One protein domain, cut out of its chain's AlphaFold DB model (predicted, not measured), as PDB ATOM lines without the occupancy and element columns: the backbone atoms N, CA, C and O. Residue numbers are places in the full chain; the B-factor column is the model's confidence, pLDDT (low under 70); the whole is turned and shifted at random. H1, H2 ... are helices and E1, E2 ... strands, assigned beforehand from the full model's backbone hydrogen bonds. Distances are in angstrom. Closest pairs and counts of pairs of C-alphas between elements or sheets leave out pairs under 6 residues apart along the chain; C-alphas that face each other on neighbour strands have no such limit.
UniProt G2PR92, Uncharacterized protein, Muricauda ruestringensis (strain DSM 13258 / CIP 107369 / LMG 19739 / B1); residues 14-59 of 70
ATOM      1  N   VAL A  14    -102.108 100.767 -77.859       92.00
ATOM      2  CA  VAL A  14    -102.032 100.122 -76.545       92.00
ATOM      3  C   VAL A  14    -103.296 100.439 -75.769       92.00
ATOM      4  O   VAL A  14    -103.772 101.577 -75.766       92.00
ATOM      5  N   GLU A  15    -103.849  99.429 -75.110       92.12
ATOM      6  CA  GLU A  15    -104.923  99.649 -74.150       92.12
ATOM      7  C   GLU A  15    -104.371 100.411 -72.923       92.12
ATOM      8  O   GLU A  15    -103.195 100.300 -72.566       92.12
ATOM      9  N   ARG A  16    -105.188 101.269 -72.308       91.31
ATOM     10  CA  ARG A  16    -104.761 102.163 -71.220       91.31
ATOM     11  C   ARG A  16    -104.124 101.430 -70.033       91.31
ATOM     12  O   ARG A  16    -103.121 101.914 -69.505       91.31
ATOM     13  N   HIS A  17    -104.698 100.322 -69.578       90.06
ATOM     14  CA  HIS A  17    -104.151  99.522 -68.484       90.06
ATOM     15  C   HIS A  17    -102.823  98.865 -68.877       90.06
ATOM     16  O   HIS A  17    -101.842  98.999 -68.138       90.06
ATOM     17  N   ASP A  18    -102.754  98.269 -70.068       90.19
ATOM     18  CA  ASP A  18    -101.520  97.702 -70.622       90.19
ATOM     19  C   ASP A  18    -100.398  98.753 -70.679       90.19
ATOM     20  O   ASP A  18     -99.279  98.508 -70.226       90.19
ATOM     21  N   PHE A  19    -100.701  99.969 -71.147       92.12
ATOM     22  CA  PHE A  19     -99.732 101.065 -71.220       92.12
ATOM     23  C   PHE A  19     -99.121 101.398 -69.851       92.12
ATOM     24  O   PHE A  19     -97.905 101.582 -69.729       92.12
ATOM     25  N   LEU A  20     -99.949 101.447 -68.803       91.25
ATOM     26  CA  LEU A  20     -99.494 101.726 -67.440       91.25
ATOM     27  C   LEU A  20     -98.623 100.596 -66.884       91.25
ATOM     28  O   LEU A  20     -97.610 100.873 -66.236       91.25
ATOM     29  N   ILE A  21     -98.982  99.339 -67.157       90.69
ATOM     30  CA  ILE A  21     -98.182  98.175 -66.757       90.69
ATOM     31  C   ILE A  21     -96.808  98.224 -67.429       90.69
ATOM     32  O   ILE A  21     -95.793  98.113 -66.738       90.69
ATOM     33  N   ILE A  22     -96.761  98.449 -68.747       89.88
ATOM     34  CA  ILE A  22     -95.505  98.515 -69.507       89.88
ATOM     35  C   ILE A  22     -94.615  99.638 -68.965       89.88
ATOM     36  O   ILE A  22     -93.444  99.402 -68.662       89.88
ATOM     37  N   LYS A  23     -95.158 100.850 -68.776       89.75
ATOM     38  CA  LYS A  23     -94.393 101.984 -68.229       89.75
ATOM     39  C   LYS A  23     -93.827 101.675 -66.845       89.75
ATOM     40  O   LYS A  23     -92.648 101.937 -66.603       89.75
ATOM     41  N   LYS A  24     -94.634 101.087 -65.959       90.44
ATOM     42  CA  LYS A  24     -94.191 100.700 -64.614       90.44
ATOM     43  C   LYS A  24     -93.071  99.660 -64.674       90.44
ATOM     44  O   LYS A  24     -92.060  99.825 -63.996       90.44
ATOM     45  N   TYR A  25     -93.214  98.639 -65.517       86.88
ATOM     46  CA  TYR A  25     -92.190  97.615 -65.717       86.88
ATOM     47  C   TYR A  25     -90.870  98.228 -66.209       86.88
ATOM     48  O   TYR A  25     -89.813  97.993 -65.622       86.88
ATOM     49  N   MET A  26     -90.923  99.091 -67.228       83.81
ATOM     50  CA  MET A  26     -89.730  99.747 -67.777       83.81
ATOM     51  C   MET A  26     -89.008 100.633 -66.752       83.81
ATOM     52  O   MET A  26     -87.779 100.684 -66.747       83.81
ATOM     53  N   GLN A  27     -89.750 101.299 -65.864       84.75
ATOM     54  CA  GLN A  27     -89.175 102.104 -64.781       84.75
ATOM     55  C   GLN A  27     -88.526 101.239 -63.692       84.75
ATOM     56  O   GLN A  27     -87.441 101.561 -63.215       84.75
ATOM     57  N   GLN A  28     -89.162 100.134 -63.298       83.50
ATOM     58  CA  GLN A  28     -88.657  99.259 -62.231       83.50
ATOM     59  C   GLN A  28     -87.426  98.445 -62.652       83.50
ATOM     60  O   GLN A  28     -86.607  98.087 -61.807       83.50
ATOM     61  N   HIS A  29     -87.269  98.182 -63.950       74.38
ATOM     62  CA  HIS A  29     -86.184  97.368 -64.502       74.38
ATOM     63  C   HIS A  29     -85.132  98.194 -65.253       74.38
ATOM     64  O   HIS A  29     -84.440  97.681 -66.129       74.38
ATOM     65  N   GLN A  30     -84.961  99.466 -64.887       65.56
ATOM     66  CA  GLN A  30     -83.995 100.367 -65.526       65.56
ATOM     67  C   GLN A  30     -82.546  99.847 -65.443       65.56
ATOM     68  O   GLN A  30     -81.782 100.028 -66.385       65.56
ATOM     69  N   GLY A  31     -82.195  99.128 -64.367       61.28
ATOM     70  CA  GLY A  31     -80.896  98.455 -64.201       61.28
ATOM     71  C   GLY A  31     -80.737  97.144 -64.986       61.28
ATOM     72  O   GLY A  31     -79.655  96.572 -65.006       61.28
ATOM     73  N   LEU A  32     -81.797  96.661 -65.642       59.91
ATOM     74  CA  LEU A  32     -81.766  95.494 -66.529       59.91
ATOM     75  C   LEU A  32     -81.454  95.886 -67.988       59.91
ATOM     76  O   LEU A  32     -81.264  94.995 -68.819       59.91
ATOM     77  N   LYS A  33     -81.382  97.199 -68.296       55.19
ATOM     78  CA  LYS A  33     -81.049  97.748 -69.630       55.19
ATOM     79  C   LYS A  33     -79.706  97.232 -70.172       55.19
ATOM     80  O   LYS A  33     -79.549  97.146 -71.385       55.19
ATOM     81  N   ASP A  34     -78.784  96.838 -69.292       54.50
ATOM     82  CA  ASP A  34     -77.483  96.278 -69.682       54.50
ATOM     83  C   ASP A  34     -77.552  94.786 -70.056       54.50
ATOM     84  O   ASP A  34     -76.723  94.298 -70.821       54.50
ATOM     85  N   TYR A  35     -78.548  94.052 -69.542       56.31
ATOM     86  CA  TYR A  35     -78.701  92.607 -69.755       56.31
ATOM     87  C   TYR A  35     -79.659  92.279 -70.908       56.31
ATOM     88  O   TYR A  35     -79.464  91.304 -71.633       56.31
ATOM     89  N   ILE A  36     -80.687  93.105 -71.111       58.16
ATOM     90  CA  ILE A  36     -81.631  92.973 -72.222       58.16
ATOM     91  C   ILE A  36     -81.288  94.050 -73.243       58.16
ATOM     92  O   ILE A  36     -81.685  95.194 -73.064       58.16
ATOM     93  N   HIS A  37     -80.524  93.672 -74.275       62.84
ATOM     94  CA  HIS A  37     -80.201  94.446 -75.484       62.84
ATOM     95  C   HIS A  37     -80.773  95.876 -75.487       62.84
ATOM     96  O   HIS A  37     -81.882  96.084 -75.983       62.84
ATOM     97  N   GLY A  38     -80.030  96.851 -74.941       62.97
ATOM     98  CA  GLY A  38     -80.518  98.219 -74.691       62.97
ATOM     99  C   GLY A  38     -81.230  98.891 -75.876       62.97
ATOM    100  O   GLY A  38     -82.121  99.715 -75.677       62.97
ATOM    101  N   ASN A  39     -80.923  98.462 -77.104       71.81
ATOM    102  CA  ASN A  39     -81.585  98.888 -78.337       71.81
ATOM    103  C   ASN A  39     -83.090  98.559 -78.379       71.81
ATOM    104  O   ASN A  39     -83.871  99.373 -78.861       71.81
ATOM    105  N   VAL A  40     -83.520  97.398 -77.875       79.38
ATOM    106  CA  VAL A  40     -84.933  96.981 -77.926       79.38
ATOM    107  C   VAL A  40     -85.762  97.764 -76.912       79.38
ATOM    108  O   VAL A  40     -86.848  98.237 -77.236       79.38
ATOM    109  N   SER A  41     -85.241  97.956 -75.696       79.56
ATOM    110  CA  SER A  41     -85.918  98.769 -74.682       79.56
ATOM    111  C   SER A  41     -86.010 100.237 -75.095       79.56
ATOM    112  O   SER A  41     -87.047 100.851 -74.860       79.56
ATOM    113  N   ALA A  42     -84.968 100.783 -75.731       81.06
ATOM    114  CA  ALA A  42     -84.994 102.139 -76.274       81.06
ATOM    115  C   ALA A  42     -86.027 102.284 -77.406       81.06
ATOM    116  O   ALA A  42     -86.822 103.219 -77.384       81.06
ATOM    117  N   LEU A  43     -86.086 101.320 -78.334       85.38
ATOM    118  CA  LEU A  43     -87.070 101.320 -79.420       85.38
ATOM    119  C   LEU A  43     -88.512 101.213 -78.893       85.38
ATOM    120  O   LEU A  43     -89.418 101.864 -79.410       85.38
ATOM    121  N   LEU A  44     -88.750 100.404 -77.858       86.94
ATOM    122  CA  LEU A  44     -90.062 100.340 -77.210       86.94
ATOM    123  C   LEU A  44     -90.407 101.665 -76.511       86.94
ATOM    124  O   LEU A  44     -91.545 102.117 -76.588       86.94
ATOM    125  N   GLU A  45     -89.433 102.297 -75.853       87.38
ATOM    126  CA  GLU A  45     -89.605 103.592 -75.185       87.38
ATOM    127  C   GLU A  45     -89.984 104.703 -76.174       87.38
ATOM    128  O   GLU A  45     -90.865 105.508 -75.866       87.38
ATOM    129  N   GLU A  46     -89.370 104.717 -77.358       88.31
ATOM    130  CA  GLU A  46     -89.696 105.617 -78.471       88.31
ATOM    131  C   GLU A  46     -91.109 105.358 -79.007       88.31
ATOM    132  O   GLU A  46     -91.947 106.256 -78.990       88.31
ATOM    133  N   ASN A  47     -91.435 104.112 -79.361       89.69
ATOM    134  CA  ASN A  47     -92.764 103.772 -79.884       89.69
ATOM    135  C   ASN A  47     -93.901 104.051 -78.885       89.69
ATOM    136  O   ASN A  47     -95.021 104.354 -79.292       89.69
ATOM    137  N   LEU A  48     -93.635 103.959 -77.577       90.44
ATOM    138  CA  LEU A  48     -94.606 104.299 -76.534       90.44
ATOM    139  C   LEU A  48     -94.847 105.807 -76.387       90.44
ATOM    140  O   LEU A  48     -95.857 106.177 -75.788       90.44
ATOM    141  N   GLN A  49     -93.947 106.674 -76.862       89.56
ATOM    142  CA  GLN A  49     -94.167 108.128 -76.831       89.56
ATOM    143  C   GLN A  49     -95.243 108.549 -77.836       89.56
ATOM    144  O   GLN A  49     -96.092 109.368 -77.497       89.56
ATOM    145  N   ASP A  50     -95.258 107.914 -79.009       89.50
ATOM    146  CA  ASP A  50     -96.214 108.192 -80.090       89.50
ATOM    147  C   ASP A  50     -97.378 107.184 -80.149       89.50
ATOM    148  O   ASP A  50     -98.144 107.134 -81.123       89.50
ATOM    149  N   ALA A  51     -97.517 106.357 -79.107       91.19
ATOM    150  CA  ALA A  51     -98.534 105.321 -79.041       91.19
ATOM    151  C   ALA A  51     -99.950 105.905 -78.962       91.19
ATOM    152  O   ALA A  51    -100.242 106.839 -78.211       91.19
ATOM    153  N   ILE A  52    -100.868 105.280 -79.695       91.69
ATOM    154  CA  ILE A  52    -102.293 105.574 -79.600       91.69
ATOM    155  C   ILE A  52    -102.838 104.817 -78.390       91.69
ATOM    156  O   ILE A  52    -102.925 103.588 -78.401       91.69
ATOM    157  N   ILE A  53    -103.221 105.555 -77.350       91.56
ATOM    158  CA  ILE A  53    -103.840 104.975 -76.157       91.56
ATOM    159  C   ILE A  53    -105.341 104.837 -76.403       91.56
ATOM    160  O   ILE A  53    -106.051 105.835 -76.550       91.56
ATOM    161  N   ALA A  54    -105.822 103.597 -76.431       89.94
ATOM    162  CA  ALA A  54    -107.232 103.272 -76.594       89.94
ATOM    163  C   ALA A  54    -107.830 102.757 -75.277       89.94
ATOM    164  O   ALA A  54    -107.170 102.079 -74.493       89.94
ATOM    165  N   ASP A  55    -109.107 103.053 -75.039       89.56
ATOM    166  CA  ASP A  55    -109.860 102.344 -74.003       89.56
ATOM    167  C   ASP A  55    -110.241 100.947 -74.516       89.56
ATOM    168  O   ASP A  55    -110.448 100.760 -75.717       89.56
ATOM    169  N   GLU A  56    -110.402  99.982 -73.611       86.25
ATOM    170  CA  GLU A  56    -110.676  98.575 -73.935       86.25
ATOM    171  C   GLU A  56    -111.795  98.382 -74.972       86.25
ATOM    172  O   GLU A  56    -111.613  97.658 -75.951       86.25
ATOM    173  N   LYS A  57    -112.915  99.091 -74.789       86.69
ATOM    174  CA  LYS A  57    -114.105  99.070 -75.661       86.69
ATOM    175  C   LYS A  57    -113.860  99.568 -77.090       86.69
ATOM    176  O   LYS A  57    -114.661  99.302 -77.979       86.69
ATOM    177  N   ASN A  58    -112.799 100.345 -77.288       86.06
ATOM    178  CA  ASN A  58    -112.439 100.958 -78.564       86.06
ATOM    179  C   ASN A  58    -111.312 100.187 -79.263       86.06
ATOM    180  O   ASN A  58    -110.859 100.600 -80.331       86.06
ATOM    181  N   MET A  59    -110.841  99.093 -78.666       85.69
ATOM    182  CA  MET A  59    -109.775  98.299 -79.244       85.69
ATOM    183  C   MET A  59    -110.322  97.344 -80.300       85.69
ATOM    184  O   MET A  59    -111.261  96.589 -80.054       85.69
TER     185      MET A  59
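AT A GLANCE: This is residues 14 to 59 of the 70 residues of an uncharacterized protein of Muricauda ruestringensis (strain DSM 13258 / CIP 107369 / LMG 19739 / B1) (UniProt G2PR92). The printed part folds back on itself as a narrow, loose ring: helix H1 makes one long side, helix H2 runs back the opposite way as the other, and the two are joined at one end by a link through residues 29 to 37. At the other end, the short strand E1 comes back to the beginning of the printed part, where residues 14 to 15 pair with its residues 53 to 54. Residues 34 to 40, of which 38 to 40 belong to H2, stand free. There are 46 residues printed, with two named helices and one named strand in the order H1, H2, E1; the class is mostly helix. The whole is loose, with a radius of gyration of the C-alphas of 11.9 A, and its outline is a rod of 37 by 17 by 12 A.

HOW THE PARTS SIT: Residues 14 to 15 are paired, parallel, with residues 53 to 54 of E1, residues 52 to 54, which pairs with no named strand. H1, residues 16 to 28, and E1 have their closest C-alphas at Arg 16 and Ile 53, 5.8 A apart. H1 and H2, residues 38 to 49, are close but not clearly touching; their closest C-alphas, those of Met 26 and Ser 41, are 7.9 A apart. They run opposite ways at a steep tilt of 36 degrees, only just steep. H2 and E1 are apart. In H1 and H2 every O i to N i+4 pair is within hydrogen-bond range.

IN THESE COORDINATES: H1 begins at C-alpha 16 (-104.761, 102.163, -71.220) and is 18.7 A long from first to last C-alpha. H2 begins at C-alpha 38 (-80.518, 98.219, -74.691) and is 17.0 A long. E1 is 6.2 A long and ends at C-alpha 54 (-107.232, 103.272, -76.594).

THE WHOLE: The C-alphas of Asp 34 and Lys 57, the two farthest apart, are 37.2 A from each other. The printed part has no cut; the link from H1 to H2 is short and that from H2 to E1 is tight. The mean pLDDT of the printed part is 81.9, and residues 30 to 38 are under 70.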